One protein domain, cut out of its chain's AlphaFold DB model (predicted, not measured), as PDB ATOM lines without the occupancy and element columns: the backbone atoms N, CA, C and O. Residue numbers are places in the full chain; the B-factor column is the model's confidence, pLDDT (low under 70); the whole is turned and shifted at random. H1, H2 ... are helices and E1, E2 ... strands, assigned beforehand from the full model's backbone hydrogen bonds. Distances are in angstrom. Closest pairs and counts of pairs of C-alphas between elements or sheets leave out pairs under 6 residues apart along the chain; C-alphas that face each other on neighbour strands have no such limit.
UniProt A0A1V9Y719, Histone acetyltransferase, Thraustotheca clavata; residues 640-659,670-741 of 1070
ATOM      1  N   THR A 640      20.130   5.734  65.680       92.62
ATOM      2  CA  THR A 640      19.309   5.722  66.891       92.62
ATOM      3  C   THR A 640      18.781   7.123  67.163       92.62
ATOM      4  O   THR A 640      19.572   8.040  67.359       92.62
ATOM      5  N   LEU A 641      17.457   7.277  67.216       93.00
ATOM      6  CA  LEU A 641      16.776   8.445  67.773       93.00
ATOM      7  C   LEU A 641      16.305   8.088  69.188       93.00
ATOM      8  O   LEU A 641      15.289   7.403  69.357       93.00
ATOM      9  N   LYS A 642      17.055   8.541  70.193       92.62
ATOM     10  CA  LYS A 642      16.779   8.317  71.620       92.62
ATOM     11  C   LYS A 642      16.386   9.620  72.309       92.62
ATOM     12  O   LYS A 642      16.883  10.684  71.950       92.62
ATOM     13  N   THR A 643      15.541   9.546  73.328       91.31
ATOM     14  CA  THR A 643      15.363  10.655  74.274       91.31
ATOM     15  C   THR A 643      16.570  10.743  75.205       91.31
ATOM     16  O   THR A 643      17.010   9.729  75.743       91.31
ATOM     17  N   ILE A 644      17.099  11.951  75.403       88.62
ATOM     18  CA  ILE A 644      18.031  12.239  76.498       88.62
ATOM     19  C   ILE A 644      17.204  12.292  77.785       88.62
ATOM     20  O   ILE A 644      16.140  12.910  77.805       88.62
ATOM     21  N   ALA A 645      17.650  11.613  78.844       81.88
ATOM     22  CA  ALA A 645      16.957  11.649  80.127       81.88
ATOM     23  C   ALA A 645      17.042  13.074  80.716       81.88
ATOM     24  O   ALA A 645      18.153  13.540  80.968       81.88
ATOM     25  N   PRO A 646      15.914  13.783  80.911       80.25
ATOM     26  CA  PRO A 646      15.925  15.083  81.572       80.25
ATOM     27  C   PRO A 646      16.177  14.913  83.078       80.25
ATOM     28  O   PRO A 646      15.868  13.870  83.654       80.25
ATOM     29  N   ASN A 647      16.700  15.966  83.710       83.69
ATOM     30  CA  ASN A 647      16.902  16.036  85.158       83.69
ATOM     31  C   ASN A 647      15.565  15.884  85.916       83.69
ATOM     32  O   ASN A 647      14.529  16.373  85.456       83.69
ATOM     33  N   ASP A 648      15.581  15.267  87.097       85.62
ATOM     34  CA  ASP A 648      14.384  14.980  87.895       85.62
ATOM     35  C   ASP A 648      13.610  16.244  88.292       85.62
ATOM     36  O   ASP A 648      12.381  16.242  88.280       85.62
ATOM     37  N   ALA A 649      14.300  17.366  88.521       82.81
ATOM     38  CA  ALA A 649      13.656  18.666  88.724       82.81
ATOM     39  C   ALA A 649      12.766  19.081  87.532       82.81
ATOM     40  O   ALA A 649      11.669  19.609  87.722       82.81
ATOM     41  N   VAL A 650      13.203  18.793  86.299       85.06
ATOM     42  CA  VAL A 650      12.438  19.063  85.072       85.06
ATOM     43  C   VAL A 650      11.310  18.039  84.909       85.06
ATOM     44  O   VAL A 650      10.195  18.426  84.568       85.06
ATOM     45  N   ASN A 651      11.542  16.754  85.221       86.44
ATOM     46  CA  ASN A 651      10.476  15.740  85.240       86.44
ATOM     47  C   ASN A 651       9.339  16.130  86.194       86.44
ATOM     48  O   ASN A 651       8.182  16.133  85.780       86.44
ATOM     49  N   ASN A 652       9.662  16.516  87.430       85.62
ATOM     50  CA  ASN A 652       8.688  16.890  88.456       85.62
ATOM     51  C   ASN A 652       7.826  18.085  88.019       85.62
ATOM     52  O   ASN A 652       6.603  18.053  88.147       85.62
ATOM     53  N   VAL A 653       8.438  19.112  87.423       84.88
ATOM     54  CA  VAL A 653       7.714  20.276  86.886       84.88
ATOM     55  C   VAL A 653       6.835  19.900  85.686       84.88
ATOM     56  O   VAL A 653       5.697  20.362  85.584       84.88
ATOM     57  N   ILE A 654       7.304  19.003  84.811       85.00
ATOM     58  CA  ILE A 654       6.501  18.448  83.713       85.00
ATOM     59  C   ILE A 654       5.322  17.609  84.251       85.00
ATOM     60  O   ILE A 654       4.239  17.638  83.669       85.00
ATOM     61  N   GLU A 655       5.488  16.869  85.349       86.56
ATOM     62  CA  GLU A 655       4.414  16.112  86.014       86.56
ATOM     63  C   GLU A 655       3.362  17.043  86.642       86.56
ATOM     64  O   GLU A 655       2.165  16.851  86.406       86.56
ATOM     65  N   SER A 656       3.782  18.103  87.343       84.25
ATOM     66  CA  SER A 656       2.877  19.147  87.851       84.25
ATOM     67  C   SER A 656       2.098  19.836  86.725       84.25
ATOM     68  O   SER A 656       0.878  19.967  86.825       84.25
ATOM     69  N   LEU A 657       2.748  20.174  85.604       83.38
ATOM     70  CA  LEU A 657       2.081  20.744  84.425       83.38
ATOM     71  C   LEU A 657       1.051  19.775  83.806       83.38
ATOM     72  O   LEU A 657      -0.074  20.186  83.513       83.38
ATOM     73  N   LYS A 658       1.388  18.479  83.647       84.94
ATOM     74  CA  LYS A 658       0.431  17.438  83.198       84.94
ATOM     75  C   LYS A 658      -0.785  17.360  84.134       84.94
ATOM     76  O   LYS A 658      -1.910  17.215  83.659       84.94
ATOM     77  N   LYS A 659      -0.561  17.450  85.452       83.75
ATOM     78  CA  LYS A 659      -1.604  17.390  86.489       83.75
ATOM     79  C   LYS A 659      -2.502  18.634  86.463       83.75
ATOM     80  O   LYS A 659      -3.720  18.490  86.513       83.75
ATOM     81  N   ILE A 670       1.326  15.186  75.184       76.88
ATOM     82  CA  ILE A 670       2.195  14.753  76.287       76.88
ATOM     83  C   ILE A 670       3.618  14.494  75.753       76.88
ATOM     84  O   ILE A 670       3.744  13.751  74.771       76.88
ATOM     85  N   PRO A 671       4.686  15.004  76.404       78.88
ATOM     86  CA  PRO A 671       6.071  14.640  76.098       78.88
ATOM     87  C   PRO A 671       6.272  13.117  76.079       78.88
ATOM     88  O   PRO A 671       5.856  12.409  76.997       78.88
ATOM     89  N   ARG A 672       6.904  12.596  75.021       80.62
ATOM     90  CA  ARG A 672       7.107  11.151  74.815       80.62
ATOM     91  C   ARG A 672       8.584  10.804  74.835       80.62
ATOM     92  O   ARG A 672       9.378  11.501  74.209       80.62
ATOM     93  N   HIS A 673       8.931   9.691  75.475       83.75
ATOM     94  CA  HIS A 673      10.245   9.080  75.305       83.75
ATOM     95  C   HIS A 673      10.312   8.365  73.951       83.75
ATOM     96  O   HIS A 673       9.390   7.639  73.572       83.75
ATOM     97  N   TYR A 674      11.410   8.572  73.233       84.81
ATOM     98  CA  TYR A 674      11.731   7.923  71.970       84.81
ATOM     99  C   TYR A 674      12.891   6.958  72.181       84.81
ATOM    100  O   TYR A 674      13.846   7.267  72.889       84.81
ATOM    101  N   GLN A 675      12.805   5.804  71.531       87.00
ATOM    102  CA  GLN A 675      13.888   4.831  71.436       87.00
ATOM    103  C   GLN A 675      13.735   4.104  70.092       87.00
ATOM    104  O   GLN A 675      13.312   2.951  70.017       87.00
ATOM    105  N   HIS A 676      13.931   4.856  69.009       91.25
ATOM    106  CA  HIS A 676      13.675   4.422  67.636       91.25
ATOM    107  C   HIS A 676      14.978   4.182  66.882       91.25
ATOM    108  O   HIS A 676      15.966   4.882  67.089       91.25
ATOM    109  N   TYR A 677      14.947   3.232  65.951       92.12
ATOM    110  CA  TYR A 677      16.117   2.816  65.185       92.12
ATOM    111  C   TYR A 677      15.799   2.821  63.693       92.12
ATOM    112  O   TYR A 677      14.685   2.483  63.290       92.12
ATOM    113  N   TYR A 678      16.760   3.198  62.860       92.62
ATOM    114  CA  TYR A 678      16.576   3.339  61.420       92.62
ATOM    115  C   TYR A 678      17.729   2.651  60.692       92.62
ATOM    116  O   TYR A 678      18.885   3.004  60.911       92.62
ATOM    117  N   CYS A 679      17.421   1.670  59.836       92.12
ATOM    118  CA  CYS A 679      18.399   1.144  58.883       92.12
ATOM    119  C   CYS A 679      18.695   2.205  57.816       92.12
ATOM    120  O   CYS A 679      17.865   3.093  57.593       92.12
ATOM    121  N   GLN A 680      19.846   2.102  57.154       91.19
ATOM    122  CA  GLN A 680      20.354   3.134  56.246       91.19
ATOM    123  C   GLN A 680      19.314   3.677  55.237       91.19
ATOM    124  O   GLN A 680      19.032   4.876  55.316       91.19
ATOM    125  N   PRO A 681      18.603   2.860  54.424       93.25
ATOM    126  CA  PRO A 681      17.632   3.395  53.461       93.25
ATOM    127  C   PRO A 681      16.444   4.104  54.132       93.25
ATOM    128  O   PRO A 681      15.884   5.067  53.609       93.25
ATOM    129  N   CYS A 682      16.045   3.649  55.325       94.00
ATOM    130  CA  CYS A 682      14.968   4.273  56.091       94.00
ATOM    131  C   CYS A 682      15.406   5.561  56.798       94.00
ATOM    132  O   CYS A 682      14.560   6.435  57.005       94.00
ATOM    133  N   TYR A 683      16.683   5.681  57.171       94.25
ATOM    134  CA  TYR A 683      17.272   6.910  57.696       94.25
ATOM    135  C   TYR A 683      17.412   7.958  56.588       94.25
ATOM    136  O   TYR A 683      16.887   9.058  56.737       94.25
ATOM    137  N   GLU A 684      18.035   7.604  55.462       93.38
ATOM    138  CA  GLU A 684      18.254   8.490  54.310       93.38
ATOM    139  C   GLU A 684      16.925   9.063  53.803       93.38
ATOM    140  O   GLU A 684      16.734  10.282  53.812       93.38
ATOM    141  N   ALA A 685      15.936   8.199  53.541       94.50
ATOM    142  CA  ALA A 685      14.573   8.582  53.157       94.50
ATOM    143  C   ALA A 685      13.740   9.239  54.288       94.50
ATOM    144  O   ALA A 685      12.510   9.312  54.195       94.50
ATOM    145  N   SER A 686      14.369   9.657  55.391       92.94
ATOM    146  CA  SER A 686      13.748  10.394  56.503       92.94
ATOM    147  C   SER A 686      14.652  11.489  57.097       92.94
ATOM    148  O   SER A 686      14.260  12.106  58.088       92.94
ATOM    149  N   LYS A 687      15.850  11.730  56.542       92.06
ATOM    150  CA  LYS A 687      16.950  12.454  57.209       92.06
ATOM    151  C   LYS A 687      16.575  13.878  57.635       92.06
ATOM    152  O   LYS A 687      16.785  14.238  58.791       92.06
ATOM    153  N   SER A 688      15.960  14.647  56.737       92.38
ATOM    154  CA  SER A 688      15.457  16.005  57.004       92.38
ATOM    155  C   SER A 688      14.387  16.027  58.101       92.38
ATOM    156  O   SER A 688      14.506  16.766  59.075       92.38
ATOM    157  N   ASN A 689      13.384  15.151  57.994       93.00
ATOM    158  CA  ASN A 689      12.303  15.021  58.976       93.00
ATOM    159  C   ASN A 689      12.805  14.596  60.366       93.00
ATOM    160  O   ASN A 689      12.213  14.972  61.375       93.00
ATOM    161  N   LEU A 690      13.882  13.804  60.441       91.88
ATOM    162  CA  LEU A 690      14.516  13.424  61.705       91.88
ATOM    163  C   LEU A 690      15.318  14.584  62.310       91.88
ATOM    164  O   LEU A 690      15.203  14.814  63.512       91.88
ATOM    165  N   ALA A 691      16.063  15.341  61.498       91.81
ATOM    166  CA  ALA A 691      16.805  16.521  61.951       91.81
ATOM    167  C   ALA A 691      15.865  17.609  62.505       91.81
ATOM    168  O   ALA A 691      16.002  18.001  63.662       91.81
ATOM    169  N   ALA A 692      14.834  17.993  61.745       92.25
ATOM    170  CA  ALA A 692      13.834  18.970  62.185       92.25
ATOM    171  C   ALA A 692      13.082  18.521  63.456       92.25
ATOM    172  O   ALA A 692      12.694  19.341  64.286       92.25
ATOM    173  N   ARG A 693      12.900  17.206  63.658       91.50
ATOM    174  CA  ARG A 693      12.295  16.652  64.883       91.50
ATOM    175  C   ARG A 693      13.219  16.745  66.099       91.50
ATOM    176  O   ARG A 693      12.710  16.904  67.205       91.50
ATOM    177  N   VAL A 694      14.535  16.633  65.911       92.25
ATOM    178  CA  VAL A 694      15.541  16.836  66.969       92.25
ATOM    179  C   VAL A 694      15.610  18.311  67.358       92.25
ATOM    180  O   VAL A 694      15.478  18.637  68.534       92.25
ATOM    181  N   GLU A 695      15.713  19.205  66.377       93.00
ATOM    182  CA  GLU A 695      15.725  20.658  66.581       93.00
ATOM    183  C   GLU A 695      14.461  21.138  67.311       93.00
ATOM    184  O   GLU A 695      14.536  21.716  68.401       93.00
ATOM    185  N   ALA A 696      13.281  20.781  66.794       90.19
ATOM    186  CA  ALA A 696      12.000  21.113  67.410       90.19
ATOM    187  C   ALA A 696      11.766  20.430  68.771       90.19
ATOM    188  O   ALA A 696      10.791  20.778  69.445       90.19
ATOM    189  N   ALA A 697      12.602  19.462  69.171       91.31
ATOM    190  CA  ALA A 697      12.614  18.876  70.509       91.31
ATOM    191  C   ALA A 697      13.601  19.579  71.452       91.31
ATOM    192  O   ALA A 697      13.233  19.811  72.598       91.31
ATOM    193  N   SER A 698      14.783  19.995  70.984       92.25
ATOM    194  CA  SER A 698      15.718  20.807  71.783       92.25
ATOM    195  C   SER A 698      15.094  22.161  72.161       92.25
ATOM    196  O   SER A 698      15.153  22.564  73.320       92.25
ATOM    197  N   VAL A 699      14.353  22.810  71.248       92.75
ATOM    198  CA  VAL A 699      13.558  24.018  71.571       92.75
ATOM    199  C   VAL A 699      12.516  23.742  72.668       92.75
ATOM    200  O   VAL A 699      12.377  24.526  73.603       92.75
ATOM    201  N   GLY A 700      11.806  22.611  72.593       89.94
ATOM    202  CA  GLY A 700      10.812  22.229  73.607       89.94
ATOM    203  C   GLY A 700      11.411  21.764  74.941       89.94
ATOM    204  O   GLY A 700      10.723  21.807  75.959       89.94
ATOM    205  N   ALA A 701      12.681  21.352  74.945       89.19
ATOM    206  CA  ALA A 701      13.437  21.015  76.146       89.19
ATOM    207  C   ALA A 701      13.980  22.270  76.846       89.19
ATOM    208  O   ALA A 701      13.893  22.362  78.068       89.19
ATOM    209  N   LYS A 702      14.443  23.277  76.090       91.12
ATOM    210  CA  LYS A 702      14.815  24.595  76.637       91.12
ATOM    211  C   LYS A 702      13.640  25.243  77.373       91.12
ATOM    212  O   LYS A 702      13.777  25.543  78.555       91.12
ATOM    213  N   LYS A 703      12.449  25.267  76.758       89.94
ATOM    214  CA  LYS A 703      11.199  25.694  77.420       89.94
ATOM    215  C   LYS A 703      10.890  24.929  78.717       89.94
ATOM    216  O   LYS A 703      10.310  25.495  79.638       89.94
ATOM    217  N   ALA A 704      11.271  23.653  78.815       88.19
ATOM    218  CA  ALA A 704      11.080  22.859  80.030       88.19
ATOM    219  C   ALA A 704      12.049  23.251  81.161       88.19
ATOM    220  O   ALA A 704      11.655  23.255  82.327       88.19
ATOM    221  N   VAL A 705      13.293  23.603  80.822       89.38
ATOM    222  CA  VAL A 705      14.292  24.125  81.770       89.38
ATOM    223  C   VAL A 705      13.940  25.554  82.200       89.38
ATOM    224  O   VAL A 705      13.991  25.864  83.385       89.38
ATOM    225  N   GLU A 706      13.494  26.399  81.269       89.69
ATOM    226  CA  GLU A 706      12.986  27.751  81.548       89.69
ATOM    227  C   GLU A 706      11.792  27.711  82.517       89.69
ATOM    228  O   GLU A 706      11.796  28.412  83.529       89.69
ATOM    229  N   LEU A 707      10.812  26.831  82.272       86.75
ATOM    230  CA  LEU A 707       9.690  26.598  83.189       86.75
ATOM    231  C   LEU A 707      10.163  26.085  84.559       86.75
ATOM    232  O   LEU A 707       9.644  26.512  85.587       86.75
ATOM    233  N   GLN A 708      11.148  25.183  84.596       88.56
ATOM    234  CA  GLN A 708      11.698  24.662  85.848       88.56
ATOM    235  C   GLN A 708      12.380  25.763  86.675       88.56
ATOM    236  O   GLN A 708      12.159  25.821  87.886       88.56
ATOM    237  N   ALA A 709      13.124  26.668  86.036       87.44
ATOM    238  CA  ALA A 709      13.723  27.831  86.688       87.44
ATOM    239  C   ALA A 709      12.662  28.832  87.190       87.44
ATOM    240  O   ALA A 709      12.759  29.308  88.322       87.44
ATOM    241  N   GLN A 710      11.613  29.100  86.401       86.12
ATOM    242  CA  GLN A 710      10.483  29.944  86.821       86.12
ATOM    243  C   GLN A 710       9.783  29.369  88.058       86.12
ATOM    244  O   GLN A 710       9.628  30.067  89.059       86.12
ATOM    245  N   VAL A 711       9.440  28.077  88.031       85.50
ATOM    246  CA  VAL A 711       8.848  27.382  89.180       85.50
ATOM    247  C   VAL A 711       9.776  27.445  90.398       85.50
ATOM    248  O   VAL A 711       9.325  27.797  91.487       85.50
ATOM    249  N   GLN A 712      11.076  27.188  90.230       84.06
ATOM    250  CA  GLN A 712      12.044  27.251  91.330       84.06
ATOM    251  C   GLN A 712      12.162  28.659  91.937       84.06
ATOM    252  O   GLN A 712      12.312  28.779  93.150       84.06
ATOM    253  N   SER A 713      12.025  29.721  91.134       81.06
ATOM    254  CA  SER A 713      11.995  31.105  91.636       81.06
ATOM    255  C   SER A 713      10.717  31.466  92.414       81.06
ATOM    256  O   SER A 713      10.715  32.439  93.161       81.06
ATOM    257  N   SER A 714       9.645  30.676  92.268       76.81
ATOM    258  CA  SER A 714       8.336  30.911  92.905       76.81
ATOM    259  C   SER A 714       8.109  30.165  94.228       76.81
ATOM    260  O   SER A 714       7.104  30.402  94.896       76.81
ATOM    261  N   GLY A 715       9.021  29.268  94.617       69.88
ATOM    262  CA  GLY A 715       8.953  28.506  95.868       69.88
ATOM    263  C   GLY A 715       8.409  27.081  95.721       69.88
ATOM    264  O   GLY A 715       9.111  26.142  96.092       69.88
ATOM    265  N   ASP A 716       7.199  26.892  95.179       68.75
ATOM    266  CA  ASP A 716       6.517  25.583  95.185       68.75
ATOM    267  C   ASP A 716       5.847  25.198  93.833       68.75
ATOM    268  O   ASP A 716       4.907  25.863  93.383       68.75
ATOM    269  N   PRO A 717       6.250  24.070  93.203       67.31
ATOM    270  CA  PRO A 717       5.603  23.512  92.008       67.31
ATOM    271  C   PRO A 717       4.110  23.170  92.136       67.31
ATOM    272  O   PRO A 717       3.466  22.942  91.113       67.31
ATOM    273  N   ALA A 718       3.548  23.057  93.344       66.19
ATOM    274  CA  ALA A 718       2.123  22.780  93.536       66.19
ATOM    275  C   ALA A 718       1.240  24.043  93.515       66.19
ATOM    276  O   ALA A 718       0.039  23.925  93.263       66.19
ATOM    277  N   THR A 719       1.814  25.232  93.736       67.94
ATOM    278  CA  THR A 719       1.091  26.520  93.770       67.94
ATOM    279  C   THR A 719       1.388  27.434  92.574       67.94
ATOM    280  O   THR A 719       0.636  28.379  92.328       67.94
ATOM    281  N   PHE A 720       2.424  27.142  91.780       79.50
ATOM    282  CA  PHE A 720       2.764  27.898  90.570       79.50
ATOM    283  C   PHE A 720       1.641  27.915  89.510       79.50
ATOM    284  O   PHE A 720       1.033  26.892  89.182       79.50
ATOM    285  N   SER A 721       1.403  29.081  88.899       80.06
ATOM    286  CA  SER A 721       0.368  29.256  87.873       80.06
ATOM    287  C   SER A 721       0.850  28.848  86.477       80.06
ATOM    288  O   SER A 721       1.360  29.653  85.697       80.06
ATOM    289  N   TYR A 722       0.599  27.592  86.109       82.12
ATOM    290  CA  TYR A 722       0.868  27.035  84.775       82.12
ATOM    291  C   TYR A 722      -0.014  27.602  83.636       82.12
ATOM    292  O   TYR A 722      -0.081  27.018  82.552       82.12
ATOM    293  N   ALA A 723      -0.724  28.717  83.847       74.50
ATOM    294  CA  ALA A 723      -1.656  29.283  82.872       74.50
ATOM    295  C   ALA A 723      -0.969  29.631  81.539       74.50
ATOM    296  O   ALA A 723      -1.456  29.231  80.482       74.50
ATOM    297  N   ALA A 724       0.190  30.294  81.601       74.44
ATOM    298  CA  ALA A 724       0.927  30.805  80.442       74.44
ATOM    299  C   ALA A 724       1.741  29.750  79.662       74.44
ATOM    300  O   ALA A 724       2.355  30.087  78.653       74.44
ATOM    301  N   THR A 725       1.783  28.487  80.109       80.00
ATOM    302  CA  THR A 725       2.576  27.431  79.452       80.00
ATOM    303  C   THR A 725       1.688  26.342  78.864       80.00
ATOM    304  O   THR A 725       0.935  25.684  79.581       80.00
ATOM    305  N   GLU A 726       1.818  26.106  77.560       82.25
ATOM    306  CA  GLU A 726       1.107  25.037  76.862       82.25
ATOM    307  C   GLU A 726       1.928  23.750  76.783       82.25
ATOM    308  O   GLU A 726       3.074  23.740  76.337       82.25
ATOM    309  N   LEU A 727       1.326  22.627  77.191       81.88
ATOM    310  CA  LEU A 727       2.033  21.346  77.315       81.88
ATOM    311  C   LEU A 727       2.581  20.833  75.969       81.88
ATOM    312  O   LEU A 727       3.604  20.159  75.948       81.88
ATOM    313  N   GLN A 728       1.937  21.185  74.851       81.56
ATOM    314  CA  GLN A 728       2.355  20.794  73.497       81.56
ATOM    315  C   GLN A 728       3.713  21.384  73.062       81.56
ATOM    316  O   GLN A 728       4.375  20.834  72.176       81.56
ATOM    317  N   ASP A 729       4.123  22.498  73.675       85.00
ATOM    318  CA  ASP A 729       5.397  23.165  73.402       85.00
ATOM    319  C   ASP A 729       6.557  22.482  74.138       85.00
ATOM    320  O   ASP A 729       7.693  22.509  73.662       85.00
ATOM    321  N   ILE A 730       6.256  21.834  75.266       86.88
ATOM    322  CA  ILE A 730       7.203  21.112  76.112       86.88
ATOM    323  C   ILE A 730       7.527  19.752  75.493       86.88
ATOM    324  O   ILE A 730       6.641  18.973  75.136       86.88
ATOM    325  N   LYS A 731       8.819  19.430  75.379       88.06
ATOM    326  CA  LYS A 731       9.310  18.150  74.842       88.06
ATOM    327  C   LYS A 731      10.554  17.710  75.604       88.06
ATOM    328  O   LYS A 731      11.319  18.540  76.077       88.06
ATOM    329  N   TYR A 732      10.783  16.402  75.681       89.69
ATOM    330  CA  TYR A 732      12.089  15.888  76.089       89.69
ATOM    331  C   TYR A 732      13.081  16.025  74.932       89.69
ATOM    332  O   TYR A 732      12.710  15.816  73.773       89.69
ATOM    333  N   GLU A 733      14.340  16.329  75.243       91.25
ATOM    334  CA  GLU A 733      15.387  16.458  74.233       91.25
ATOM    335  C   GLU A 733      15.665  15.120  73.532       91.25
ATOM    336  O   GLU A 733      15.573  14.042  74.131       91.25
ATOM    337  N   LEU A 734      15.989  15.181  72.238       92.38
ATOM    338  CA  LEU A 734      16.253  14.012  71.404       92.38
ATOM    339  C   LEU A 734      17.692  14.030  70.896       92.38
ATOM    340  O   LEU A 734      18.171  15.033  70.382       92.38
ATOM    341  N   CYS A 735      18.350  12.881  70.975       92.50
ATOM    342  CA  CYS A 735      19.681  12.647  70.443       92.50
ATOM    343  C   CYS A 735      19.577  11.689  69.250       92.50
ATOM    344  O   CYS A 735      18.957  10.626  69.355       92.50
ATOM    345  N   LEU A 736      20.175  12.068  68.118       92.81
ATOM    346  CA  LEU A 736      20.214  11.280  66.887       92.81
ATOM    347  C   LEU A 736      21.664  10.890  66.581       92.81
ATOM    348  O   LEU A 736      22.463  11.736  66.192       92.81
ATOM    349  N   THR A 737      21.998   9.613  66.758       91.44
ATOM    350  CA  THR A 737      23.372   9.095  66.631       91.44
ATOM    351  C   THR A 737      23.449   7.944  65.638       91.44
ATOM    352  O   THR A 737      22.665   6.998  65.735       91.44
ATOM    353  N   SER A 738      24.423   7.982  64.729       89.94
ATOM    354  CA  SER A 738      24.858   6.812  63.960       89.94
ATOM    355  C   SER A 738      25.580   5.809  64.862       89.94
ATOM    356  O   SER A 738      26.386   6.198  65.704       89.94
ATOM    357  N   VAL A 739      25.311   4.523  64.657       83.06
ATOM    358  CA  VAL A 739      25.969   3.394  65.315       83.06
ATOM    359  C   VAL A 739      26.585   2.520  64.226       83.06
ATOM    360  O   VAL A 739      25.870   1.932  63.409       83.06
ATOM    361  N   SER A 740      27.914   2.454  64.211       71.56
ATOM    362  CA  SER A 740      28.664   1.499  63.394       71.56
ATOM    363  C   SER A 740      28.546   0.101  64.000       71.56
ATOM    364  O   SER A 740      28.580  -0.053  65.220       71.56
ATOM    365  N   SER A 741      28.424  -0.923  63.157       63.47
ATOM    366  CA  SER A 741      28.453  -2.314  63.614       63.47
ATOM    367  C   SER A 741      29.866  -2.682  64.069       63.47
ATOM    368  O   SER A 741      30.803  -2.606  63.277       63.47
TER     369      SER A 741
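AT A GLANCE: This is residues 640 to 659 and 670 to 741 of the 1070 residues of the protein "Histone acetyltransferase" of Thraustotheca clavata (UniProt A0A1V9Y719). One long helix, H3, makes the length of a rod; its residues 690 to 701 pack over one face of a small three-stranded sheet, and H1 crosses it farther along, at residues 704 to 711. After H3, the long link 715 to 733 folds back to the sheet, and short H2 sits near the other end. The printed part has 92 residues, in the order E1, H1, E2, H2, H3, E3, of mixed class; the antiparallel sheet runs E2, E1, E3. It is loose, with a radius of gyration of the C-alphas of 15.5 A, and spans 49 by 23 by 19 A.

IN THESE COORDINATES: E1, residues 640 to 643, begins at C-alpha 640 (19.309, 5.722, 66.891). H1, residues 648 to 659, is 16.2 A long. E2 is residues 675 to 679, H2 residues 680 to 684. H3, residues 687 to 714, is 41.1 A long. E3, residues 734 to 739, measures 15.6 A and ends at C-alpha 739 (25.969, 3.394, 65.315).

HOW THE PARTS SIT: Inner strand E1 is antiparallel to E2, with N 641 and O 676 2.8 A apart, and to E3, with N 640 and O 737 2.8 A apart. H3 is on one face of the sheet, in two layers, helix over sheet, at a height of 5.0 A; it lies over E3, their closest C-alphas, Val 694 and Leu 734, 5.3 A apart. E2, H2, H3 and E3 form a split strand-helix-strand unit, two strands running the same way with E1 between them, and a right-handed crossover. H1 touches H3 about perpendicular, at 89 degrees, the closest C-alphas, Val 650 and Gln 708, 5.7 A apart; H1 is not on the sheet. H2 only grazes the sheet, only just on it with 5 pairs of C-alphas within 10 A. Every O i to N i+4 pair is within hydrogen-bond range in H1 and H2, and 23 of 24 in H3.

THE WHOLE: The farthest C-alphas, Pro 681 and Gly 715, are 50.0 A apart. Residues 660 to 669 are not printed, leaving 11.2 A between C-alphas 659 and 670. H3 to E3 is a long link. Residues 715 to 719 and 741 have pLDDT under 70.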